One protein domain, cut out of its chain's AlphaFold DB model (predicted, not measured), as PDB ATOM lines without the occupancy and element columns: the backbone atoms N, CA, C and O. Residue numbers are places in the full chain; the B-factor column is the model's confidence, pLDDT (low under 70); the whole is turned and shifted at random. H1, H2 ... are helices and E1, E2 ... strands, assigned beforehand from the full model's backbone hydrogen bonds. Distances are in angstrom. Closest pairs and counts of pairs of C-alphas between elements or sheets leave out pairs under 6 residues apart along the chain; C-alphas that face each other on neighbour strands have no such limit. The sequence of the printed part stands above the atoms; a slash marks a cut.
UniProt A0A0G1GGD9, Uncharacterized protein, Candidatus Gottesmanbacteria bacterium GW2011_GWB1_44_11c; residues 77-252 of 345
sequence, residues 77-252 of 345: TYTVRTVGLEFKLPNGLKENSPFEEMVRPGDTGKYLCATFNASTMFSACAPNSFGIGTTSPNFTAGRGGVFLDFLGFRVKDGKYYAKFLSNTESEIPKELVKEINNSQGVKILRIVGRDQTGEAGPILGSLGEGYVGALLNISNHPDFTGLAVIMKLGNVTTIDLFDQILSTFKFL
ATOM      1  N   THR A  77     -41.840 -49.320  38.996       95.31
ATOM      2  CA  THR A  77     -41.136 -48.594  40.051       95.31
ATOM      3  C   THR A  77     -40.228 -49.541  40.824       95.31
ATOM      4  O   THR A  77     -40.640 -50.624  41.229       95.31
ATOM      5  N   TYR A  78     -38.997 -49.098  41.049       94.81
ATOM      6  CA  TYR A  78     -37.948 -49.796  41.771       94.81
ATOM      7  C   TYR A  78     -37.469 -48.952  42.937       94.81
ATOM      8  O   TYR A  78     -37.477 -47.721  42.887       94.81
ATOM      9  N   THR A  79     -36.996 -49.625  43.980       93.31
ATOM     10  CA  THR A  79     -36.456 -48.966  45.164       93.31
ATOM     11  C   THR A  79     -35.136 -49.609  45.552       93.31
ATOM     12  O   THR A  79     -35.075 -50.818  45.758       93.31
ATOM     13  N   VAL A  80     -34.096 -48.790  45.691       92.44
ATOM     14  CA  VAL A  80     -32.853 -49.149  46.377       92.44
ATOM     15  C   VAL A  80     -33.013 -48.747  47.837       92.44
ATOM     16  O   VAL A  80     -32.865 -47.577  48.208       92.44
ATOM     17  N   ARG A  81     -33.399 -49.713  48.667       87.44
ATOM     18  CA  ARG A  81     -33.901 -49.471  50.023       87.44
ATOM     19  C   ARG A  81     -32.819 -48.970  50.963       87.44
ATOM     20  O   ARG A  81     -33.116 -48.179  51.854       87.44
ATOM     21  N   THR A  82     -31.577 -49.403  50.756       86.12
ATOM     22  CA  THR A  82     -30.434 -49.028  51.596       86.12
ATOM     23  C   THR A  82     -30.223 -47.518  51.608       86.12
ATOM     24  O   THR A  82     -29.952 -46.948  52.655       86.12
ATOM     25  N   VAL A  83     -30.394 -46.864  50.457       87.69
ATOM     26  CA  VAL A  83     -30.180 -45.415  50.288       87.69
ATOM     27  C   VAL A  83     -31.484 -44.635  50.116       87.69
ATOM     28  O   VAL A  83     -31.445 -43.436  49.849       87.69
ATOM     29  N   GLY A  84     -32.634 -45.304  50.247       90.62
ATOM     30  CA  GLY A  84     -33.949 -44.700  50.054       90.62
ATOM     31  C   GLY A  84     -34.132 -44.085  48.667       90.62
ATOM     32  O   GLY A  84     -34.746 -43.034  48.555       90.62
ATOM     33  N   LEU A  85     -33.571 -44.678  47.611       92.94
ATOM     34  CA  LEU A  85     -33.725 -44.171  46.244       92.94
ATOM     35  C   LEU A  85     -34.873 -44.905  45.547       92.94
ATOM     36  O   LEU A  85     -34.815 -46.122  45.410       92.94
ATOM     37  N   GLU A  86     -35.874 -44.181  45.057       95.00
ATOM     38  CA  GLU A  86     -36.912 -44.709  44.168       95.00
ATOM     39  C   GLU A  86     -36.697 -44.193  42.739       95.00
ATOM     40  O   GLU A  86     -36.310 -43.042  42.530       95.00
ATOM     41  N   PHE A  87     -36.933 -45.049  41.749       96.56
ATOM     42  CA  PHE A  87     -36.825 -44.721  40.331       96.56
ATOM     43  C   PHE A  87     -37.723 -45.639  39.500       96.56
ATOM     44  O   PHE A  87     -38.206 -46.657  39.993       96.56
ATOM     45  N   LYS A  88     -37.952 -45.301  38.231       96.50
ATOM     46  CA  LYS A  88     -38.730 -46.131  37.310       96.50
ATOM     47  C   LYS A  88     -37.881 -46.650  36.159       96.50
ATOM     48  O   LYS A  88     -36.956 -45.973  35.713       96.50
ATOM     49  N   LEU A  89     -38.252 -47.815  35.628       95.69
ATOM     50  CA  LEU A  89     -37.661 -48.382  34.416       95.69
ATOM     51  C   LEU A  89     -38.734 -48.920  33.457       95.69
ATOM     52  O   LEU A  89     -39.740 -49.477  33.906       95.69
ATOM     53  N   PRO A  90     -38.524 -48.821  32.133       95.00
ATOM     54  CA  PRO A  90     -39.376 -49.493  31.160       95.00
ATOM     55  C   PRO A  90     -39.271 -51.019  31.285       95.00
ATOM     56  O   PRO A  90     -38.200 -51.576  31.533       95.00
ATOM     57  N   ASN A  91     -40.371 -51.716  30.995       88.81
ATOM     58  CA  ASN A  91     -40.438 -53.180  31.088       88.81
ATOM     59  C   ASN A  91     -39.411 -53.910  30.203       88.81
ATOM     60  O   ASN A  91     -38.981 -55.004  30.553       88.81
ATOM     61  N   GLY A  92     -38.986 -53.303  29.089       84.62
ATOM     62  CA  GLY A  92     -38.030 -53.899  28.150       84.62
ATOM     63  C   GLY A  92     -36.585 -54.005  28.654       84.62
ATOM     64  O   GLY A  92     -35.787 -54.672  28.007       84.62
ATOM     65  N   LEU A  93     -36.235 -53.370  29.780       85.31
ATOM     66  CA  LEU A  93     -34.884 -53.453  30.359       85.31
ATOM     67  C   LEU A  93     -34.668 -54.680  31.250       85.31
ATOM     68  O   LEU A  93     -33.533 -54.979  31.617       85.31
ATOM     69  N   LYS A  94     -35.738 -55.389  31.618       80.31
ATOM     70  CA  LYS A  94     -35.633 -56.568  32.474       80.31
ATOM     71  C   LYS A  94     -35.215 -57.764  31.626       80.31
ATOM     72  O   LYS A  94     -36.017 -58.306  30.872       80.31
ATOM     73  N   GLU A  95     -33.983 -58.230  31.782       74.75
ATOM     74  CA  GLU A  95     -33.495 -59.465  31.146       74.75
ATOM     75  C   GLU A  95     -34.036 -60.722  31.857       74.75
ATOM     76  O   GLU A  95     -33.269 -61.560  32.335       74.75
ATOM     77  N   ASN A  96     -35.362 -60.824  32.018       79.12
ATOM     78  CA  ASN A  96     -36.068 -61.897  32.742       79.12
ATOM     79  C   ASN A  96     -35.538 -62.191  34.160       79.12
ATOM     80  O   ASN A  96     -35.839 -63.234  34.737       79.12
ATOM     81  N   SER A  97     -34.755 -61.276  34.724       81.75
ATOM     82  CA  SER A  97     -34.090 -61.432  36.009       81.75
ATOM     83  C   SER A  97     -34.709 -60.460  37.005       81.75
ATOM     84  O   SER A  97     -35.052 -59.339  36.615       81.75
ATOM     85  N   PRO A  98     -34.878 -60.858  38.274       87.44
ATOM     86  CA  PRO A  98     -35.347 -59.943  39.299       87.44
ATOM     87  C   PRO A  98     -34.338 -58.808  39.503       87.44
ATOM     88  O   PRO A  98     -33.136 -58.967  39.269       87.44
ATOM     89  N   PHE A  99     -34.840 -57.650  39.929       89.44
ATOM     90  CA  PHE A  99     -33.986 -56.585  40.437       89.44
ATOM     91  C   PHE A  99     -33.550 -56.964  41.847       89.44
ATOM     92  O   PHE A  99     -34.392 -57.128  42.731       89.44
ATOM     93  N   GLU A 100     -32.250 -57.115  42.052       90.19
ATOM     94  CA  GLU A 100     -31.692 -57.533  43.330       90.19
ATOM     95  C   GLU A 100     -30.852 -56.416  43.921       90.19
ATOM     96  O   GLU A 100     -30.015 -55.828  43.241       90.19
ATOM     97  N   GLU A 101     -31.073 -56.153  45.205       90.06
ATOM     98  CA  GLU A 101     -30.252 -55.269  46.016       90.06
ATOM     99  C   GLU A 101     -29.369 -56.121  46.930       90.06
ATOM    100  O   GLU A 101     -29.852 -56.956  47.694       90.06
ATOM    101  N   MET A 102     -28.062 -55.902  46.862       86.31
ATOM    102  CA  MET A 102     -27.069 -56.582  47.675       86.31
ATOM    103  C   MET A 102     -26.240 -55.559  48.433       86.31
ATOM    104  O   MET A 102     -25.634 -54.672  47.828       86.31
ATOM    105  N   VAL A 103     -26.139 -55.752  49.746       82.94
ATOM    106  CA  VAL A 103     -25.172 -55.047  50.585       82.94
ATOM    107  C   VAL A 103     -24.101 -56.034  51.027       82.94
ATOM    108  O   VAL A 103     -24.411 -57.053  51.643       82.94
ATOM    109  N   ARG A 104     -22.839 -55.758  50.702       77.75
ATOM    110  CA  ARG A 104     -21.698 -56.607  51.066       77.75
ATOM    111  C   ARG A 104     -20.748 -55.864  51.999       77.75
ATOM    112  O   ARG A 104     -20.606 -54.649  51.866       77.75
ATOM    113  N   PRO A 105     -20.090 -56.558  52.937       71.06
ATOM    114  CA  PRO A 105     -18.953 -55.976  53.627       71.06
ATOM    115  C   PRO A 105     -17.815 -55.769  52.626       71.06
ATOM    116  O   PRO A 105     -17.594 -56.613  51.756       71.06
ATOM    117  N   GLY A 106     -17.084 -54.674  52.772       67.44
ATOM    118  CA  GLY A 106     -15.754 -54.559  52.186       67.44
ATOM    119  C   GLY A 106     -14.657 -54.498  53.235       67.44
ATOM    120  O   GLY A 106     -14.909 -54.753  54.411       67.44
ATOM    121  N   ASP A 107     -13.456 -54.091  52.817       59.84
ATOM    122  CA  ASP A 107     -12.268 -54.034  53.682       59.84
ATOM    123  C   ASP A 107     -12.434 -53.179  54.981       59.84
ATOM    124  O   ASP A 107     -11.790 -53.454  55.983       59.84
ATOM    125  N   THR A 108     -13.329 -52.184  55.005       57.16
ATOM    126  CA  THR A 108     -13.898 -51.322  56.101       57.16
ATOM    127  C   THR A 108     -15.214 -50.602  55.634       57.16
ATOM    128  O   THR A 108     -15.234 -49.609  54.898       57.16
ATOM    129  N   GLY A 109     -16.377 -51.095  56.047       72.25
ATOM    130  CA  GLY A 109     -17.677 -50.517  55.663       72.25
ATOM    131  C   GLY A 109     -18.467 -51.400  54.700       72.25
ATOM    132  O   GLY A 109     -18.323 -52.624  54.717       72.25
ATOM    133  N   LYS A 110     -19.370 -50.789  53.923       76.25
ATOM    134  CA  LYS A 110     -20.399 -51.499  53.150       76.25
ATOM    135  C   LYS A 110     -20.391 -51.099  51.687       76.25
ATOM    136  O   LYS A 110     -20.186 -49.939  51.359       76.25
ATOM    137  N   TYR A 111     -20.692 -52.067  50.839       77.81
ATOM    138  CA  TYR A 111     -20.873 -51.929  49.407       77.81
ATOM    139  C   TYR A 111     -22.311 -52.206  49.025       77.81
ATOM    140  O   TYR A 111     -22.818 -53.267  49.373       77.81
ATOM    141  N   LEU A 112     -22.941 -51.310  48.276       85.25
ATOM    142  CA  LEU A 112     -24.259 -51.520  47.695       85.25
ATOM    143  C   LEU A 112     -24.143 -51.795  46.195       85.25
ATOM    144  O   LEU A 112     -23.512 -51.026  45.468       85.25
ATOM    145  N   CYS A 113     -24.817 -52.847  45.743       88.12
ATOM    146  CA  CYS A 113     -25.059 -53.161  44.340       88.12
ATOM    147  C   CYS A 113     -26.548 -53.423  44.147       88.12
ATOM    148  O   CYS A 113     -27.107 -54.261  44.848       88.12
ATOM    149  N   ALA A 114     -27.175 -52.742  43.199       90.75
ATOM    150  CA  ALA A 114     -28.562 -52.966  42.834       90.75
ATOM    151  C   ALA A 114     -28.677 -53.104  41.311       90.75
ATOM    152  O   ALA A 114     -28.411 -52.150  40.579       90.75
ATOM    153  N   THR A 115     -29.003 -54.297  40.814       91.69
ATOM    154  CA  THR A 115     -28.968 -54.614  39.376       91.69
ATOM    155  C   THR A 115     -29.941 -55.728  39.009       91.69
ATOM    156  O   THR A 115     -30.365 -56.510  39.856       91.69
ATOM    157  N   PHE A 116     -30.243 -55.839  37.717       87.44
ATOM    158  CA  PHE A 116     -30.749 -57.077  37.131       87.44
ATOM    159  C   PHE A 116     -29.572 -58.002  36.830       87.44
ATOM    160  O   PHE A 116     -28.576 -57.540  36.273       87.44
ATOM    161  N   ASN A 117     -29.686 -59.287  37.175       78.81
ATOM    162  CA  ASN A 117     -28.711 -60.322  36.805       78.81
ATOM    163  C   ASN A 117     -27.262 -59.967  37.203       78.81
ATOM    164  O   ASN A 117     -26.414 -59.665  36.360       78.81
ATOM    165  N   ALA A 118     -26.982 -59.948  38.508       67.12
ATOM    166  CA  ALA A 118     -25.644 -59.652  39.000       67.12
ATOM    167  C   ALA A 118     -24.666 -60.788  38.642       67.12
ATOM    168  O   ALA A 118     -24.676 -61.846  39.272       67.12
ATOM    169  N   SER A 119     -23.759 -60.555  37.688       65.69
ATOM    170  CA  SER A 119     -22.566 -61.392  37.562       65.69
ATOM    171  C   SER A 119     -21.585 -60.995  38.661       65.69
ATOM    172  O   SER A 119     -21.005 -59.912  38.644       65.69
ATOM    173  N   THR A 120     -21.399 -61.857  39.658       55.78
ATOM    174  CA  THR A 120     -20.481 -61.597  40.775       55.78
ATOM    175  C   THR A 120     -19.044 -61.973  40.414       55.78
ATOM    176  O   THR A 120     -18.390 -62.715  41.152       55.78
ATOM    177  N   MET A 121     -18.541 -61.516  39.268       48.44
ATOM    178  CA  MET A 121     -17.133 -61.696  38.918       48.44
ATOM    179  C   MET A 121     -16.323 -60.539  39.521       48.44
ATOM    180  O   MET A 121     -16.511 -59.387  39.155       48.44
ATOM    181  N   PHE A 122     -15.420 -60.853  40.456       52.88
ATOM    182  CA  PHE A 122     -14.412 -59.931  41.011       52.88
ATOM    183  C   PHE A 122     -14.924 -58.740  41.843       52.88
ATOM    184  O   PHE A 122     -14.444 -57.619  41.687       52.88
ATOM    185  N   SER A 123     -15.830 -58.985  42.798       55.94
ATOM    186  CA  SER A 123     -16.214 -58.051  43.887       55.94
ATOM    187  C   SER A 123     -16.844 -56.701  43.498       55.94
ATOM    188  O   SER A 123     -17.376 -56.034  44.378       55.94
ATOM    189  N   ALA A 124     -16.877 -56.342  42.216       66.06
ATOM    190  CA  ALA A 124     -17.540 -55.151  41.708       66.06
ATOM    191  C   ALA A 124     -18.951 -55.489  41.201       66.06
ATOM    192  O   ALA A 124     -19.193 -56.548  40.622       66.06
ATOM    193  N   CYS A 125     -19.898 -54.581  41.403       74.12
ATOM    194  CA  CYS A 125     -21.208 -54.613  40.766       74.12
ATOM    195  C   CYS A 125     -21.001 -54.346  39.277       74.12
ATOM    196  O   CYS A 125     -20.818 -53.205  38.856       74.12
ATOM    197  N   ALA A 126     -20.985 -55.422  38.498       78.06
ATOM    198  CA  ALA A 126     -20.861 -55.400  37.050       78.06
ATOM    199  C   ALA A 126     -22.226 -55.747  36.437       78.06
ATOM    200  O   ALA A 126     -22.480 -56.909  36.111       78.06
ATOM    201  N   PRO A 127     -23.155 -54.780  36.352       80.19
ATOM    202  CA  PRO A 127     -24.455 -55.025  35.750       80.19
ATOM    203  C   PRO A 127     -24.294 -55.307  34.253       80.19
ATOM    204  O   PRO A 127     -23.561 -54.603  33.559       80.19
ATOM    205  N   ASN A 128     -25.021 -56.295  33.731       82.19
ATOM    206  CA  ASN A 128     -24.991 -56.596  32.294       82.19
ATOM    207  C   ASN A 128     -25.583 -55.455  31.450       82.19
ATOM    208  O   ASN A 128     -25.084 -55.167  30.360       82.19
ATOM    209  N   SER A 129     -26.631 -54.807  31.974       87.00
ATOM    210  CA  SER A 129     -27.423 -53.813  31.242       87.00
ATOM    211  C   SER A 129     -27.672 -52.533  32.030       87.00
ATOM    212  O   SER A 129     -27.355 -51.458  31.532       87.00
ATOM    213  N   PHE A 130     -28.195 -52.616  33.254       92.06
ATOM    214  CA  PHE A 130     -28.444 -51.458  34.116       92.06
ATOM    215  C   PHE A 130     -28.125 -51.810  35.561       92.06
ATOM    216  O   PHE A 130     -28.569 -52.851  36.048       92.06
ATOM    217  N   GLY A 131     -27.411 -50.931  36.258       91.31
ATOM    218  CA  GLY A 131     -27.153 -51.117  37.677       91.31
ATOM    219  C   GLY A 131     -26.814 -49.828  38.400       91.31
ATOM    220  O   GLY A 131     -26.412 -48.827  37.809       91.31
ATOM    221  N   ILE A 132     -26.995 -49.886  39.710       91.50
ATOM    222  CA  ILE A 132     -26.729 -48.816  40.659       91.50
ATOM    223  C   ILE A 132     -25.757 -49.369  41.686       91.50
ATOM    224  O   ILE A 132     -25.915 -50.489  42.168       91.50
ATOM    225  N   GLY A 133     -24.758 -48.584  42.054       86.88
ATOM    226  CA  GLY A 133     -23.883 -48.951  43.149       86.88
ATOM    227  C   GLY A 133     -23.315 -47.745  43.849       86.88
ATOM    228  O   GLY A 133     -23.265 -46.637  43.315       86.88
ATOM    229  N   THR A 134     -22.918 -47.964  45.088       77.69
ATOM    230  CA  THR A 134     -22.334 -46.920  45.925       77.69
ATOM    231  C   THR A 134     -20.833 -46.862  45.769       77.69
ATOM    232  O   THR A 134     -20.184 -47.845  45.409       77.69
ATOM    233  N   THR A 135     -20.277 -45.729  46.171       61.47
ATOM    234  CA  THR A 135     -18.845 -45.556  46.348       61.47
ATOM    235  C   THR A 135     -18.556 -45.191  47.804       61.47
ATOM    236  O   THR A 135     -19.255 -44.367  48.398       61.47
ATOM    237  N   SER A 136     -17.570 -45.852  48.425       59.56
ATOM    238  CA  SER A 136     -17.176 -45.580  49.818       59.56
ATOM    239  C   SER A 136     -15.902 -44.726  49.861       59.56
ATOM    240  O   SER A 136     -14.964 -45.072  49.140       59.56
ATOM    241  N   PRO A 137     -15.798 -43.696  50.722       52.56
ATOM    242  CA  PRO A 137     -14.680 -42.739  50.779       52.56
ATOM    243  C   PRO A 137     -13.255 -43.305  50.889       52.56
ATOM    244  O   PRO A 137     -12.302 -42.582  50.609       52.56
ATOM    245  N   ASN A 138     -13.085 -44.545  51.347       54.56
ATOM    246  CA  ASN A 138     -11.849 -44.993  51.985       54.56
ATOM    247  C   ASN A 138     -11.368 -46.405  51.593       54.56
ATOM    248  O   ASN A 138     -10.604 -46.971  52.358       54.56
ATOM    249  N   PHE A 139     -11.712 -46.929  50.404       50.22
ATOM    250  CA  PHE A 139     -11.325 -48.267  49.865       50.22
ATOM    251  C   PHE A 139     -11.991 -49.486  50.478       50.22
ATOM    252  O   PHE A 139     -11.620 -50.629  50.233       50.22
ATOM    253  N   THR A 140     -12.990 -49.266  51.292       47.72
ATOM    254  CA  THR A 140     -13.225 -50.219  52.343       47.72
ATOM    255  C   THR A 140     -14.633 -50.813  52.295       47.72
ATOM    256  O   THR A 140     -15.016 -51.700  53.035       47.72
ATOM    257  N   ALA A 141     -15.379 -50.485  51.259       39.41
ATOM    258  CA  ALA A 141     -16.439 -51.331  50.738       39.41
ATOM    259  C   ALA A 141     -15.935 -52.375  49.711       39.41
ATOM    260  O   ALA A 141     -16.722 -53.125  49.153       39.41
ATOM    261  N   GLY A 142     -14.619 -52.507  49.520       41.50
ATOM    262  CA  GLY A 142     -14.056 -53.282  48.415       41.50
ATOM    263  C   GLY A 142     -13.879 -52.395  47.182       41.50
ATOM    264  O   GLY A 142     -14.503 -51.339  47.050       41.50
ATOM    265  N   ARG A 143     -12.952 -52.790  46.307       47.19
ATOM    266  CA  ARG A 143     -12.699 -52.105  45.034       47.19
ATOM    267  C   ARG A 143     -13.884 -52.323  44.098       47.19
ATOM    268  O   ARG A 143     -14.344 -53.454  43.962       47.19
ATOM    269  N   GLY A 144     -14.323 -51.269  43.417       51.25
ATOM    270  CA  GLY A 144     -15.342 -51.382  42.379       51.25
ATOM    271  C   GLY A 144     -16.664 -50.732  42.745       51.25
ATOM    272  O   GLY A 144     -17.645 -51.409  43.049       51.25
ATOM    273  N   GLY A 145     -16.741 -49.412  42.585       51.31
ATOM    274  CA  GLY A 145     -18.014 -48.831  42.176       51.31
ATOM    275  C   GLY A 145     -18.470 -49.465  40.855       51.31
ATOM    276  O   GLY A 145     -17.678 -50.028  40.103       51.31
ATOM    277  N   VAL A 146     -19.760 -49.355  40.544       60.22
ATOM    278  CA  VAL A 146     -20.304 -49.746  39.225       60.22
ATOM    279  C   VAL A 146     -19.617 -48.984  38.074       60.22
ATOM    280  O   VAL A 146     -19.559 -49.437  36.936       60.22
ATOM    281  N   PHE A 147     -19.082 -47.808  38.404       63.38
ATOM    282  CA  PHE A 147     -18.364 -46.865  37.560       63.38
ATOM    283  C   PHE A 147     -16.988 -46.694  38.226       63.38
ATOM    284  O   PHE A 147     -16.905 -45.935  39.183       63.38
ATOM    285  N   LEU A 148     -15.959 -47.448  37.808       64.62
ATOM    286  CA  LEU A 148     -14.564 -47.379  38.306       64.62
ATOM    287  C   LEU A 148     -14.448 -47.133  39.847       64.62
ATOM    288  O   LEU A 148     -15.284 -47.570  40.634       64.62
ATOM    289  N   ASP A 149     -13.392 -46.456  40.302       70.81
ATOM    290  CA  ASP A 149     -13.105 -46.151  41.715       70.81
ATOM    291  C   ASP A 149     -13.390 -44.664  42.044       70.81
ATOM    292  O   ASP A 149     -12.561 -43.955  42.627       70.81
ATOM    293  N   PHE A 150     -14.541 -44.134  41.612       72.88
ATOM    294  CA  PHE A 150     -14.893 -42.732  41.889       72.88
ATOM    295  C   PHE A 150     -15.531 -42.547  43.261       72.88
ATOM    296  O   PHE A 150     -16.104 -43.466  43.811       72.88
ATOM    297  N   LEU A 151     -15.493 -41.334  43.800       70.31
ATOM    298  CA  LEU A 151     -16.153 -40.931  45.049       70.31
ATOM    299  C   LEU A 151     -17.337 -39.987  44.832       70.31
ATOM    300  O   LEU A 151     -18.070 -39.673  45.767       70.31
ATOM    301  N   GLY A 152     -17.490 -39.504  43.603       76.62
ATOM    302  CA  GLY A 152     -18.411 -38.446  43.219       76.62
ATOM    303  C   GLY A 152     -17.736 -37.504  42.230       76.62
ATOM    304  O   GLY A 152     -16.678 -37.809  41.671       76.62
ATOM    305  N   PHE A 153     -18.337 -36.337  42.034       84.00
ATOM    306  CA  PHE A 153     -17.814 -35.321  41.128       84.00
ATOM    307  C   PHE A 153     -17.700 -33.959  41.810       84.00
ATOM    308  O   PHE A 153     -18.369 -33.670  42.804       84.00
ATOM    309  N   ARG A 154     -16.837 -33.107  41.259       86.38
ATOM    310  CA  ARG A 154     -16.724 -31.695  41.629       86.38
ATOM    311  C   ARG A 154     -16.767 -30.831  40.384       86.38
ATOM    312  O   ARG A 154     -16.214 -31.196  39.352       86.38
ATOM    313  N   VAL A 155     -17.390 -29.667  40.518       89.38
ATOM    314  CA  VAL A 155     -17.394 -28.629  39.489       89.38
ATOM    315  C   VAL A 155     -16.502 -27.492  39.979       89.38
ATOM    316  O   VAL A 155     -16.702 -26.995  41.088       89.38
ATOM    317  N   LYS A 156     -15.490 -27.118  39.193       93.94
ATOM    318  CA  LYS A 156     -14.554 -26.016  39.482       93.94
ATOM    319  C   LYS A 156     -14.359 -25.214  38.204       93.94
ATOM    320  O   LYS A 156     -14.052 -25.801  37.174       93.94
ATOM    321  N   ASP A 157     -14.593 -23.905  38.253       94.50
ATOM    322  CA  ASP A 157     -14.391 -22.999  37.111       94.50
ATOM    323  C   ASP A 157     -15.105 -23.450  35.816       94.50
ATOM    324  O   ASP A 157     -14.588 -23.323  34.708       94.50
ATOM    325  N   GLY A 158     -16.303 -24.035  35.953       91.75
ATOM    326  CA  GLY A 158     -17.093 -24.560  34.829       91.75
ATOM    327  C   GLY A 158     -16.556 -25.855  34.201       91.75
ATOM    328  O   GLY A 158     -17.067 -26.282  33.162       91.75
ATOM    329  N   LYS A 159     -15.544 -26.471  34.820       95.44
ATOM    330  CA  LYS A 159     -14.984 -27.778  34.475       95.44
ATOM    331  C   LYS A 159     -15.441 -28.844  35.459       95.44
ATOM    332  O   LYS A 159     -15.727 -28.562  36.625       95.44
ATOM    333  N   TYR A 160     -15.470 -30.078  34.977       92.88
ATOM    334  CA  TYR A 160     -15.996 -31.224  35.700       92.88
ATOM    335  C   TYR A 160     -14.864 -32.164  36.042       92.88
ATOM    336  O   TYR A 160     -14.063 -32.511  35.182       92.88
ATOM    337  N   TYR A 161     -14.815 -32.588  37.295       90.00
ATOM    338  CA  TYR A 161     -13.779 -33.473  37.789       90.00
ATOM    339  C   TYR A 161     -14.415 -34.704  38.408       90.00
ATOM    340  O   TYR A 161     -15.220 -34.590  39.337       90.00
ATOM    341  N   ALA A 162     -14.018 -35.875  37.925       85.31
ATOM    342  CA  ALA A 162     -14.272 -37.117  38.628       85.31
ATOM    343  C   ALA A 162     -13.272 -37.212  39.783       85.31
ATOM    344  O   ALA A 162     -12.058 -37.129  39.570       85.31
ATOM    345  N   LYS A 163     -13.768 -37.354  41.015       81.31
ATOM    346  CA  LYS A 163     -12.908 -37.560  42.180       81.31
ATOM    347  C   LYS A 163     -12.679 -39.053  42.357       81.31
ATOM    348  O   LYS A 163     -13.646 -39.796  42.454       81.31
ATOM    349  N   PHE A 164     -11.427 -39.475  42.438       79.44
ATOM    350  CA  PHE A 164     -11.048 -40.871  42.645       79.44
ATOM    351  C   PHE A 164     -10.755 -41.153  44.118       79.44
ATOM    352  O   PHE A 164     -10.508 -40.236  44.910       79.44
ATOM    353  N   LEU A 165     -10.724 -42.437  44.471       71.06
ATOM    354  CA  LEU A 165     -10.352 -42.911  45.806       71.06
ATOM    355  C   LEU A 165      -8.950 -42.477  46.257       71.06
ATOM    356  O   LEU A 165      -8.752 -42.171  47.430       71.06
ATOM    357  N   SER A 166      -7.987 -42.358  45.339       76.75
ATOM    358  CA  SER A 166      -6.643 -41.803  45.593       76.75
ATOM    359  C   SER A 166      -6.650 -40.317  45.979       76.75
ATOM    360  O   SER A 166      -5.589 -39.704  46.091       76.75
ATOM    361  N   ASN A 167      -7.833 -39.712  46.140       78.19
ATOM    362  CA  ASN A 167      -8.048 -38.278  46.317       78.19
ATOM    363  C   ASN A 167      -7.464 -37.437  45.166       78.19
ATOM    364  O   ASN A 167      -7.308 -36.224  45.289       78.19
ATOM    365  N   THR A 168      -7.172 -38.082  44.036       86.69
ATOM    366  CA  THR A 168      -6.849 -37.420  42.780       86.69
ATOM    367  C   THR A 168      -8.140 -37.050  42.069       86.69
ATOM    368  O   THR A 168      -9.188 -37.676  42.245       86.69
ATOM    369  N   GLU A 169      -8.062 -36.021  41.247       90.06
ATOM    370  CA  GLU A 169      -9.156 -35.568  40.404       90.06
ATOM    371  C   GLU A 169      -8.705 -35.711  38.949       90.06
ATOM    372  O   GLU A 169      -7.556 -35.409  38.629       90.06
ATOM    373  N   SER A 170      -9.591 -36.183  38.075       90.56
ATOM    374  CA  SER A 170      -9.362 -36.151  36.627       90.56
ATOM    375  C   SER A 170     -10.457 -35.328  35.976       90.56
ATOM    376  O   SER A 170     -11.633 -35.481  36.316       90.56
ATOM    377  N   GLU A 171     -10.055 -34.418  35.093       94.38
ATOM    378  CA  GLU A 171     -10.984 -33.593  34.330       94.38
ATOM    379  C   GLU A 171     -11.747 -34.480  33.343       94.38
ATOM    380  O   GLU A 171     -11.144 -35.188  32.540       94.38
ATOM    381  N   ILE A 172     -13.075 -34.433  33.403       93.56
ATOM    382  CA  ILE A 172     -13.944 -35.086  32.430       93.56
ATOM    383  C   ILE A 172     -14.178 -34.088  31.291       93.56
ATOM    384  O   ILE A 172     -14.612 -32.961  31.565       93.56
ATOM    385  N   PRO A 173     -13.940 -34.473  30.024       96.00
ATOM    386  CA  PRO A 173     -14.239 -33.619  28.884       96.00
ATOM    387  C   PRO A 173     -15.683 -33.105  28.921       96.00
ATOM    388  O   PRO A 173     -16.633 -33.864  29.137       96.00
ATOM    389  N   LYS A 174     -15.850 -31.794  28.727       96.19
ATOM    390  CA  LYS A 174     -17.132 -31.098  28.918       96.19
ATOM    391  C   LYS A 174     -18.234 -31.632  27.998       96.19
ATOM    392  O   LYS A 174     -19.400 -31.630  28.371       96.19
ATOM    393  N   GLU A 175     -17.882 -32.090  26.806       96.31
ATOM    394  CA  GLU A 175     -18.813 -32.655  25.832       96.31
ATOM    395  C   GLU A 175     -19.384 -34.020  26.241       96.31
ATOM    396  O   GLU A 175     -20.411 -34.436  25.710       96.31
ATOM    397  N   LEU A 176     -18.740 -34.716  27.183       96.25
ATOM    398  CA  LEU A 176     -19.213 -36.004  27.693       96.25
ATOM    399  C   LEU A 176     -20.202 -35.844  28.845       96.25
ATOM    400  O   LEU A 176     -20.903 -36.799  29.182       96.25
ATOM    401  N   VAL A 177     -20.274 -34.661  29.452       96.38
ATOM    402  CA  VAL A 177     -21.043 -34.443  30.674       96.38
ATOM    403  C   VAL A 177     -22.294 -33.611  30.445       96.38
ATOM    404  O   VAL A 177     -22.338 -32.704  29.616       96.38
ATOM    405  N   LYS A 178     -23.336 -33.917  31.215       96.44
ATOM    406  CA  LYS A 178     -24.562 -33.122  31.293       96.44
ATOM    407  C   LYS A 178     -25.024 -33.073  32.739       96.44
ATOM    408  O   LYS A 178     -25.302 -34.113  33.337       96.44
ATOM    409  N   GLU A 179     -25.115 -31.868  33.288       94.88
ATOM    410  CA  GLU A 179     -25.799 -31.658  34.559       94.88
ATOM    411  C   GLU A 179     -27.307 -31.783  34.357       94.88
ATOM    412  O   GLU A 179     -27.885 -31.207  33.432       94.88
ATOM    413  N   ILE A 180     -27.943 -32.541  35.238       94.94
ATOM    414  CA  ILE A 180     -29.384 -32.736  35.270       94.94
ATOM    415  C   ILE A 180     -29.843 -32.404  36.686       94.94
ATOM    416  O   ILE A 180     -29.401 -33.009  37.660       94.94
ATOM    417  N   ASN A 181     -30.746 -31.434  36.789       94.38
ATOM    418  CA  ASN A 181     -31.538 -31.197  37.988       94.38
ATOM    419  C   ASN A 181     -32.946 -31.675  37.654       94.38
ATOM    420  O   ASN A 181     -33.634 -31.034  36.857       94.38
ATOM    421  N   ASN A 182     -33.337 -32.838  38.168       94.19
ATOM    422  CA  ASN A 182     -34.650 -33.382  37.840       94.19
ATOM    423  C   ASN A 182     -35.764 -32.680  38.640       94.19
ATOM    424  O   ASN A 182     -35.506 -31.898  39.560       94.19
ATOM    425  N   SER A 183     -37.022 -32.964  38.298       92.25
ATOM    426  CA  SER A 183     -38.195 -32.363  38.955       92.25
ATOM    427  C   SER A 183     -38.324 -32.722  40.440       92.25
ATOM    428  O   SER A 183     -39.048 -32.053  41.168       92.25
ATOM    429  N   GLN A 184     -37.603 -33.750  40.890       92.00
ATOM    430  CA  GLN A 184     -37.569 -34.235  42.270       92.00
ATOM    431  C   GLN A 184     -36.431 -33.591  43.085       92.00
ATOM    432  O   GLN A 184     -36.191 -33.972  44.227       92.00
ATOM    433  N   GLY A 185     -35.705 -32.626  42.507       89.81
ATOM    434  CA  GLY A 185     -34.611 -31.914  43.172       89.81
ATOM    435  C   GLY A 185     -33.306 -32.710  43.273       89.81
ATOM    436  O   GLY A 185     -32.377 -32.276  43.957       89.81
ATOM    437  N   VAL A 186     -33.204 -33.854  42.590       90.44
ATOM    438  CA  VAL A 186     -31.982 -34.661  42.559       90.44
ATOM    439  C   VAL A 186     -30.991 -34.035  41.579       90.44
ATOM    440  O   VAL A 186     -31.311 -33.807  40.409       90.44
ATOM    441  N   LYS A 187     -29.773 -33.773  42.065       91.25
ATOM    442  CA  LYS A 187     -28.653 -33.282  41.253       91.25
ATOM    443  C   LYS A 187     -27.848 -34.454  40.713       91.25
ATOM    444  O   LYS A 187     -27.317 -35.250  41.489       91.25
ATOM    445  N   ILE A 188     -27.738 -34.532  39.394       92.88
ATOM    446  CA  ILE A 188     -27.162 -35.670  38.685       92.88
ATOM    447  C   ILE A 188     -26.138 -35.154  37.673       92.88
ATOM    448  O   ILE A 188     -26.432 -34.249  36.894       92.88
ATOM    449  N   LEU A 189     -24.943 -35.743  37.654       93.75
ATOM    450  CA  LEU A 189     -23.979 -35.554  36.572       93.75
ATOM    451  C   LEU A 189     -24.002 -36.787  35.674       93.75
ATOM    452  O   LEU A 189     -23.450 -37.825  36.031       93.75
ATOM    453  N   ARG A 190     -24.634 -36.681  34.505       96.06
ATOM    454  CA  ARG A 190     -24.593 -37.731  33.487       96.06
ATOM    455  C   ARG A 190     -23.278 -37.654  32.722       96.06
ATOM    456  O   ARG A 190     -22.880 -36.566  32.317       96.06
ATOM    457  N   ILE A 191     -22.655 -38.800  32.473       95.38
ATOM    458  CA  ILE A 191     -21.373 -38.949  31.787       95.38
ATOM    459  C   ILE A 191     -21.531 -39.986  30.670       95.38
ATOM    460  O   ILE A 191     -21.857 -41.143  30.929       95.38
ATOM    461  N   VAL A 192     -21.296 -39.586  29.425       96.88
ATOM    462  CA  VAL A 192     -21.241 -40.504  28.281       96.88
ATOM    463  C   VAL A 192     -19.866 -41.162  28.255       96.88
ATOM    464  O   VAL A 192     -18.844 -40.480  28.334       96.88
ATOM    465  N   GLY A 193     -19.838 -42.489  28.180       94.25
ATOM    466  CA  GLY A 193     -18.603 -43.246  28.093       94.25
ATOM    467  C   GLY A 193     -17.902 -43.033  26.750       94.25
ATOM    468  O   GLY A 193     -18.547 -42.956  25.702       94.25
ATOM    469  N   ARG A 194     -16.576 -42.891  26.788       94.81
ATOM    470  CA  ARG A 194     -15.732 -42.756  25.600       94.81
ATOM    471  C   ARG A 194     -14.355 -43.344  25.877       94.81
ATOM    472  O   ARG A 194     -13.813 -43.156  26.966       94.81
ATOM    473  N   ASP A 195     -13.787 -44.003  24.880       93.56
ATOM    474  CA  ASP A 195     -12.419 -44.499  24.931       93.56
ATOM    475  C   ASP A 195     -11.423 -43.440  24.458       93.56
ATOM    476  O   ASP A 195     -11.727 -42.522  23.692       93.56
ATOM    477  N   GLN A 196     -10.208 -43.539  24.975       90.94
ATOM    478  CA  GLN A 196      -9.071 -42.790  24.474       90.94
ATOM    479  C   GLN A 196      -8.793 -43.220  23.031       90.94
ATOM    480  O   GLN A 196      -9.011 -44.368  22.653       90.94
ATOM    481  N   THR A 197      -8.273 -42.312  22.209       89.00
ATOM    482  CA  THR A 197      -7.888 -42.655  20.834       89.00
ATOM    483  C   THR A 197      -6.785 -43.721  20.839       89.00
ATOM    484  O   THR A 197      -5.700 -43.465  21.364       89.00
ATOM    485  N   GLY A 198      -7.042 -44.884  20.232       84.50
ATOM    486  CA  GLY A 198      -6.123 -46.030  20.192       84.50
ATOM    487  C   GLY A 198      -6.565 -47.173  21.115       84.50
ATOM    488  O   GLY A 198      -7.740 -47.305  21.424       84.50
ATOM    489  N   GLU A 199      -5.626 -48.007  21.569       75.62
ATOM    490  CA  GLU A 199      -5.904 -49.162  22.450       75.62
ATOM    491  C   GLU A 199      -5.880 -48.806  23.955       75.62
ATOM    492  O   GLU A 199      -5.747 -49.675  24.812       75.62
ATOM    493  N   ALA A 200      -5.981 -47.521  24.307       77.44
ATOM    494  CA  ALA A 200      -5.708 -47.029  25.663       77.44
ATOM    495  C   ALA A 200      -6.906 -47.092  26.640       77.44
ATOM    496  O   ALA A 200      -6.820 -46.570  27.754       77.44
ATOM    497  N   GLY A 201      -8.000 -47.764  26.261       87.38
ATOM    498  CA  GLY A 201      -9.178 -47.959  27.114       87.38
ATOM    499  C   GLY A 201      -9.953 -46.662  27.402       87.38
ATOM    500  O   GLY A 201      -9.788 -45.679  26.678       87.38
ATOM    501  N   PRO A 202     -10.789 -46.622  28.454       90.25
ATOM    502  CA  PRO A 202     -11.673 -45.491  28.729       90.25
ATOM    503  C   PRO A 202     -10.912 -44.201  29.056       90.25
ATOM    504  O   PRO A 202      -9.861 -44.209  29.706       90.25
ATOM    505  N   ILE A 203     -11.476 -43.051  28.668       89.25
ATOM    506  CA  ILE A 203     -11.034 -41.753  29.196       89.25
ATOM    507  C   ILE A 203     -11.250 -41.774  30.711       89.25
ATOM    508  O   ILE A 203     -12.338 -42.129  31.176       89.25
ATOM    509  N   LEU A 204     -10.229 -41.384  31.483       87.56
ATOM    510  CA  LEU A 204     -10.330 -41.278  32.940       87.56
ATOM    511  C   LEU A 204     -11.527 -40.400  33.322       87.56
ATOM    512  O   LEU A 204     -11.656 -39.274  32.853       87.56
ATOM    513  N   GLY A 205     -12.412 -40.919  34.173       83.12
ATOM    514  CA  GLY A 205     -13.676 -40.239  34.478       83.12
ATOM    515  C   GLY A 205     -14.884 -40.729  33.678       83.12
ATOM    516  O   GLY A 205     -15.987 -40.270  33.954       83.12
ATOM    517  N   SER A 206     -14.708 -41.646  32.722       89.25
ATOM    518  CA  SER A 206     -15.770 -42.194  31.865       89.25
ATOM    519  C   SER A 206     -15.803 -43.735  31.882       89.25
ATOM    520  O   SER A 206     -14.933 -44.368  32.475       89.25
ATOM    521  N   LEU A 207     -16.807 -44.343  31.235       88.06
ATOM    522  CA  LEU A 207     -17.018 -45.807  31.182       88.06
ATOM    523  C   LEU A 207     -16.426 -46.512  29.966       88.06
ATOM    524  O   LEU A 207     -16.542 -47.731  29.869       88.06
ATOM    525  N   GLY A 208     -15.848 -45.758  29.036       91.12
ATOM    526  CA  GLY A 208     -15.492 -46.288  27.722       91.12
ATOM    527  C   GLY A 208     -16.678 -46.360  26.769       91.12
ATOM    528  O   GLY A 208     -17.817 -46.060  27.142       91.12
ATOM    529  N   GLU A 209     -16.415 -46.673  25.505       93.19
ATOM    530  CA  GLU A 209     -17.457 -46.640  24.480       93.19
ATOM    531  C   GLU A 209     -18.559 -47.681  24.725       93.19
ATOM    532  O   GLU A 209     -18.343 -48.761  25.274       93.19
ATOM    533  N   GLY A 210     -19.785 -47.345  24.310       94.12
ATOM    534  CA  GLY A 210     -20.942 -48.233  24.457       94.12
ATOM    535  C   GLY A 210     -21.610 -48.196  25.833       94.12
ATOM    536  O   GLY A 210     -22.489 -49.013  26.094       94.12
ATOM    537  N   TYR A 211     -21.261 -47.241  26.696       94.12
ATOM    538  CA  TYR A 211     -21.899 -47.072  28.001       94.12
ATOM    539  C   TYR A 211     -22.264 -45.616  28.294       94.12
ATOM    540  O   TYR A 211     -21.673 -44.667  27.774       94.12
ATOM    541  N   VAL A 212     -23.234 -45.433  29.185       95.94
ATOM    542  CA  VAL A 212     -23.557 -44.151  29.809       95.94
ATOM    543  C   VAL A 212     -23.647 -44.349  31.316       95.94
ATOM    544  O   VAL A 212     -24.102 -45.388  31.794       95.94
ATOM    545  N   GLY A 213     -23.178 -43.365  32.069       93.94
ATOM    546  CA  GLY A 213     -23.224 -43.374  33.519       93.94
ATOM    547  C   GLY A 213     -23.808 -42.092  34.079       93.94
ATOM    548  O   GLY A 213     -23.948 -41.085  33.385       93.94
ATOM    549  N   ALA A 214     -24.145 -42.121  35.357       93.62
ATOM    550  CA  ALA A 214     -24.521 -40.942  36.110       93.62
ATOM    551  C   ALA A 214     -23.958 -41.007  37.525       93.62
ATOM    552  O   ALA A 214     -23.933 -42.068  38.143       93.62
ATOM    553  N   LEU A 215     -23.537 -39.853  38.033       90.06
ATOM    554  CA  LEU A 215     -23.117 -39.674  39.413       90.06
ATOM    555  C   LEU A 215     -24.142 -38.824  40.154       90.06
ATOM    556  O   LEU A 215     -24.539 -37.755  39.686       90.06
ATOM    557  N   LEU A 216     -24.545 -39.301  41.324       89.56
ATOM    558  CA  LEU A 216     -25.464 -38.622  42.222       89.56
ATOM    559  C   LEU A 216     -24.750 -38.367  43.541       89.56
ATOM    560  O   LEU A 216     -24.168 -39.286  44.116       89.56
ATOM    561  N   ASN A 217     -24.818 -37.138  44.040       82.12
ATOM    562  CA  ASN A 217     -24.288 -36.819  45.362       82.12
ATOM    563  C   ASN A 217     -25.338 -37.144  46.427       82.12
ATOM    564  O   ASN A 217     -26.475 -36.682  46.332       82.12
ATOM    565  N   ILE A 218     -24.936 -37.887  47.460       81.06
ATOM    566  CA  ILE A 218     -25.768 -38.154  48.636       81.06
ATOM    567  C   ILE A 218     -25.072 -37.543  49.842       81.06
ATOM    568  O   ILE A 218     -24.185 -38.137  50.441       81.06
ATOM    569  N   SER A 219     -25.456 -36.320  50.188       69.25
ATOM    570  CA  SER A 219     -24.814 -35.557  51.265       69.25
ATOM    571  C   SER A 219     -25.232 -35.989  52.674       69.25
ATOM    572  O   SER A 219     -24.540 -35.646  53.627       69.25
ATOM    573  N   ASN A 220     -26.339 -36.726  52.820       69.50
ATOM    574  CA  ASN A 220     -26.978 -36.985  54.116       69.50
ATOM    575  C   ASN A 220     -26.971 -38.465  54.546       69.50
ATOM    576  O   ASN A 220     -27.651 -38.809  55.510       69.50
ATOM    577  N   HIS A 221     -26.250 -39.348  53.847       73.25
ATOM    578  CA  HIS A 221     -26.200 -40.770  54.199       73.25
ATOM    579  C   HIS A 221     -24.930 -41.093  55.007       73.25
ATOM    580  O   HIS A 221     -23.848 -40.658  54.613       73.25
ATOM    581  N   PRO A 222     -25.019 -41.853  56.119       67.81
ATOM    582  CA  PRO A 222     -23.867 -42.118  56.988       67.81
ATOM    583  C   PRO A 222     -22.782 -42.959  56.306       67.81
ATOM    584  O   PRO A 222     -21.596 -42.698  56.490       67.81
ATOM    585  N   ASP A 223     -23.192 -43.936  55.493       68.56
ATOM    586  CA  ASP A 223     -22.269 -44.917  54.903       68.56
ATOM    587  C   ASP A 223     -21.824 -44.573  53.465       68.56
ATOM    588  O   ASP A 223     -20.879 -45.175  52.957       68.56
ATOM    589  N   PHE A 224     -22.483 -43.623  52.785       74.50
ATOM    590  CA  PHE A 224     -22.306 -43.395  51.343       74.50
ATOM    591  C   PHE A 224     -22.305 -41.909  51.004       74.50
ATOM    592  O   PHE A 224     -23.197 -41.177  51.416       74.50
ATOM    593  N   THR A 225     -21.336 -41.471  50.198       75.50
ATOM    594  CA  THR A 225     -21.228 -40.068  49.758       75.50
ATOM    595  C   THR A 225     -21.793 -39.828  48.360       75.50
ATOM    596  O   THR A 225     -22.032 -38.684  47.965       75.50
ATOM    597  N   GLY A 226     -22.029 -40.899  47.601       82.69
ATOM    598  CA  GLY A 226     -22.605 -40.825  46.270       82.69
ATOM    599  C   GLY A 226     -23.059 -42.176  45.727       82.69
ATOM    600  O   GLY A 226     -22.730 -43.236  46.265       82.69
ATOM    601  N   LEU A 227     -23.824 -42.110  44.641       87.19
ATOM    602  CA  LEU A 227     -24.211 -43.257  43.827       87.19
ATOM    603  C   LEU A 227     -23.669 -43.099  42.419       87.19
ATOM    604  O   LEU A 227     -23.693 -42.008  41.848       87.19
ATOM    605  N   ALA A 228     -23.255 -44.223  41.860       89.31
ATOM    606  CA  ALA A 228     -23.034 -44.394  40.444       89.31
ATOM    607  C   ALA A 228     -24.181 -45.214  39.854       89.31
ATOM    608  O   ALA A 228     -24.580 -46.241  40.402       89.31
ATOM    609  N   VAL A 229     -24.686 -44.763  38.715       92.19
ATOM    610  CA  VAL A 229     -25.635 -45.494  37.875       92.19
ATOM    611  C   VAL A 229     -24.942 -45.763  36.555       92.19
ATOM    612  O   VAL A 229     -24.278 -44.870  36.031       92.19
ATOM    613  N   ILE A 230     -25.104 -46.958  36.005       92.50
ATOM    614  CA  ILE A 230     -24.626 -47.302  34.667       92.50
ATOM    615  C   ILE A 230     -25.759 -47.877  33.841       92.50
ATOM    616  O   ILE A 230     -26.634 -48.580  34.353       92.50
ATOM    617  N   MET A 231     -25.683 -47.630  32.542       93.56
ATOM    618  CA  MET A 231     -26.424 -48.380  31.556       93.56
ATOM    619  C   MET A 231     -25.538 -48.689  30.349       93.56
ATOM    620  O   MET A 231     -24.847 -47.812  29.824       93.56
ATOM    621  N   LYS A 232     -25.574 -49.941  29.894       93.12
ATOM    622  CA  LYS A 232     -24.977 -50.349  28.625       93.12
ATOM    623  C   LYS A 232     -25.844 -49.847  27.476       93.12
ATOM    624  O   LYS A 232     -27.053 -50.082  27.458       93.12
ATOM    625  N   LEU A 233     -25.233 -49.154  26.524       94.56
ATOM    626  CA  LEU A 233     -25.908 -48.626  25.345       94.56
ATOM    627  C   LEU A 233     -26.031 -49.696  24.254       94.56
ATOM    628  O   LEU A 233     -25.187 -50.581  24.114       94.56
ATOM    629  N   GLY A 234     -27.096 -49.603  23.468       92.88
ATOM    630  CA  GLY A 234     -27.436 -50.554  22.417       92.88
ATOM    631  C   GLY A 234     -28.612 -50.058  21.582       92.88
ATOM    632  O   GLY A 234     -28.973 -48.885  21.633       92.88
ATOM    633  N   ASN A 235     -29.242 -50.956  20.820       89.69
ATOM    634  CA  ASN A 235     -30.324 -50.580  19.899       89.69
ATOM    635  C   ASN A 235     -31.558 -50.001  20.614       89.69
ATOM    636  O   ASN A 235     -32.243 -49.146  20.062       89.69
ATOM    637  N   VAL A 236     -31.850 -50.484  21.826       89.12
ATOM    638  CA  VAL A 236     -33.008 -50.054  22.633       89.12
ATOM    639  C   VAL A 236     -32.575 -49.147  23.788       89.12
ATOM    640  O   VAL A 236     -33.304 -48.240  24.180       89.12
ATOM    641  N   THR A 237     -31.375 -49.365  24.325       92.62
ATOM    642  CA  THR A 237     -30.815 -48.596  25.435       92.62
ATOM    643  C   THR A 237     -30.061 -47.373  24.916       92.62
ATOM    644  O   THR A 237     -28.863 -47.415  24.650       92.62
ATOM    645  N   THR A 238     -30.783 -46.265  24.743       96.50
ATOM    646  CA  THR A 238     -30.236 -44.998  24.234       96.50
ATOM    647  C   THR A 238     -29.905 -44.014  25.361       96.50
ATOM    648  O   THR A 238     -30.360 -44.164  26.495       96.50
ATOM    649  N   ILE A 239     -29.137 -42.963  25.048       97.25
ATOM    650  CA  ILE A 239     -28.858 -41.868  25.995       97.25
ATOM    651  C   ILE A 239     -30.155 -41.150  26.398       97.25
ATOM    652  O   ILE A 239     -30.322 -40.815  27.564       97.25
ATOM    653  N   ASP A 240     -31.098 -40.964  25.471       96.88
ATOM    654  CA  ASP A 240     -32.381 -40.321  25.776       96.88
ATOM    655  C   ASP A 240     -33.232 -41.170  26.722       96.88
ATOM    656  O   ASP A 240     -33.863 -40.637  27.635       96.88
ATOM    657  N   LEU A 241     -33.218 -42.497  26.547       96.56
ATOM    658  CA  LEU A 241     -33.866 -43.398  27.494       96.56
ATOM    659  C   LEU A 241     -33.213 -43.295  28.877       96.56
ATOM    660  O   LEU A 241     -33.915 -43.256  29.885       96.56
ATOM    661  N   PHE A 242     -31.882 -43.206  28.931       97.38
ATOM    662  CA  PHE A 242     -31.164 -43.005  30.188       97.38
ATOM    663  C   PHE A 242     -31.558 -41.691  30.870       97.38
ATOM    664  O   PHE A 242     -31.879 -41.690  32.054       97.38
ATOM    665  N   ASP A 243     -31.601 -40.583  30.125       97.44
ATOM    666  CA  ASP A 243     -32.032 -39.278  30.632       97.44
ATOM    667  C   ASP A 243     -33.472 -39.344  31.183       97.44
ATOM    668  O   ASP A 243     -33.753 -38.784  32.246       97.44
ATOM    669  N   GLN A 244     -34.375 -40.075  30.513       96.94
ATOM    670  CA  GLN A 244     -35.732 -40.317  31.016       96.94
ATOM    671  C   GLN A 244     -35.720 -41.113  32.325       96.94
ATOM    672  O   GLN A 244     -36.396 -40.713  33.268       96.94
ATOM    673  N   ILE A 245     -34.914 -42.172  32.440       97.25
ATOM    674  CA  ILE A 245     -34.746 -42.928  33.694       97.25
ATOM    675  C   ILE A 245     -34.275 -42.012  34.824       97.25
ATOM    676  O   ILE A 245     -34.928 -41.949  35.866       97.25
ATOM    677  N   LEU A 246     -33.217 -41.229  34.604       97.06
ATOM    678  CA  LEU A 246     -32.688 -40.285  35.596       97.06
ATOM    679  C   LEU A 246     -33.722 -39.229  36.020       97.06
ATOM    680  O   LEU A 246     -33.730 -38.782  37.170       97.06
ATOM    681  N   SER A 247     -34.633 -38.848  35.122       96.75
ATOM    682  CA  SER A 247     -35.708 -37.902  35.442       96.75
ATOM    683  C   SER A 247     -36.698 -38.434  36.489       96.75
ATOM    684  O   SER A 247     -37.328 -37.638  37.182       96.75
ATOM    685  N   THR A 248     -36.789 -39.759  36.647       97.31
ATOM    686  CA  THR A 248     -37.699 -40.420  37.599       97.31
ATOM    687  C   THR A 248     -37.109 -40.606  38.994       97.31
ATOM    688  O   THR A 248     -37.822 -41.011  39.907       97.31
ATOM    689  N   PHE A 249     -35.815 -40.324  39.170       96.56
ATOM    690  CA  PHE A 249     -35.125 -40.557  40.434       96.56
ATOM    691  C   PHE A 249     -35.657 -39.626  41.519       96.56
ATOM    692  O   PHE A 249     -35.660 -38.407  41.349       96.56
ATOM    693  N   LYS A 250     -36.015 -40.184  42.671       94.50
ATOM    694  CA  LYS A 250     -36.326 -39.420  43.879       94.50
ATOM    695  C   LYS A 250     -35.744 -40.113  45.098       94.50
ATOM    696  O   LYS A 250     -35.803 -41.335  45.220       94.50
ATOM    697  N   PHE A 251     -35.202 -39.325  46.017       91.44
ATOM    698  CA  PHE A 251     -34.917 -39.834  47.348       91.44
ATOM    699  C   PHE A 251     -36.214 -39.825  48.147       91.44
ATOM    700  O   PHE A 251     -36.869 -38.791  48.273       91.44
ATOM    701  N   LEU A 252     -36.583 -40.987  48.670       88.50
ATOM    702  CA  LEU A 252     -37.586 -41.105  49.709       88.50
ATOM    703  C   LEU A 252     -37.077 -40.301  50.901       88.50
ATOM    704  O   LEU A 252     -35.925 -40.458  51.321       88.50
TER     705      LEU A 252
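What this domain is: This is residues 77 to 252 of the 345 residues of an uncharacterized protein of Candidatus Gottesmanbacteria bacterium GW2011_GWB1_44_11c (UniProt A0A0G1GGD9). A strongly twisted sheet of seven strands, E3 to E5 and E9 to E12, runs through the middle of the domain, and a small sheet, E6 E7 E8, crosses over part of one face. Helix H1 and the hairpin of E1 and E2 lie over the opposite face. The printed part has 176 residues, with twelve named strands, E1 to E12, followed by one named helix, H1; each sheet is antiparallel, the large one in the order E3 E4 E5 E12 E11 E10 E9. The class is mostly strand, though only 80 residues, under half, are in named elements. The whole is compact, with a radius of gyration of the C-alphas of 15.0 A, and rounded, spanning 40 by 38 by 35 A.

How they stand to each other: Begin at the large sheet, which runs, strand beside strand, E3, residues 99 to 105; E4, 110 to 116; E5, 130 to 135; E12, 226 to 232; E11, 211 to 217; E10, 187 to 192; and E9, 177 to 181. Look in turn across its neighbours for N 102 and O 113, 2.8 A; N 114 and O 132, 2.8 A; N 133 and O 228, 2.9 A; N 214 and O 229, 2.8 A; N 191 and O 213, 2.8 A; and N 180 and O 188, 2.8 A, each within hydrogen-bond range. The small sheet runs E6, residues 150 to 156; E7, 159 to 164; and E8, 169 to 172, with N 154 and O 161 at 2.9 A and N 162 and O 170 at 2.9 A. E3 E4 E5, E6 E7 E8 and E9 E10 E11 E12 are meanders, each strand the antiparallel neighbour of the one before. The two sheets form a sandwich, face to face, with strands at 79 degrees; the closest C-alphas of E6 and E12 are those of Gly 152 and Gly 226, 5.7 A apart. H1, residues 239 to 247, is on the large sheet at a height of 8.5 A, along E11 at 18 degrees on the local plane; every O i to N i+4 pair in it is within hydrogen-bond range. E1, residues 77 to 80, and E2, 85 to 89, form a hairpin, with N 78 and O 87 at 2.8 A; the closest C-alphas of E2 and H1 are those of Leu 89 and Ile 245, 6.2 A apart.

Where its parts are: Find C-alpha 77 at (-41.136, -48.594, 40.051), where E1 begins. E11 starts at C-alpha 211, (-21.899, -47.072, 28.001), and runs 20.3 A; E12 measures 20.2 A, E3 20.0 A and E4 19.9 A. H1 ends at C-alpha 247, (-35.708, -37.902, 35.442).

The domain as a whole: The C-alphas farthest apart, of Asn 96 and Asp 157, are 44.7 A apart, and the printed part has no cut. The links E4 to E5, E5 to E6 and E10 to E11 are long. Mean pLDDT of the printed part is 83.8; look for values under 70 at residues 106 to 108, 118 to 124, 135 to 148, 219 to 220 and 222 to 223.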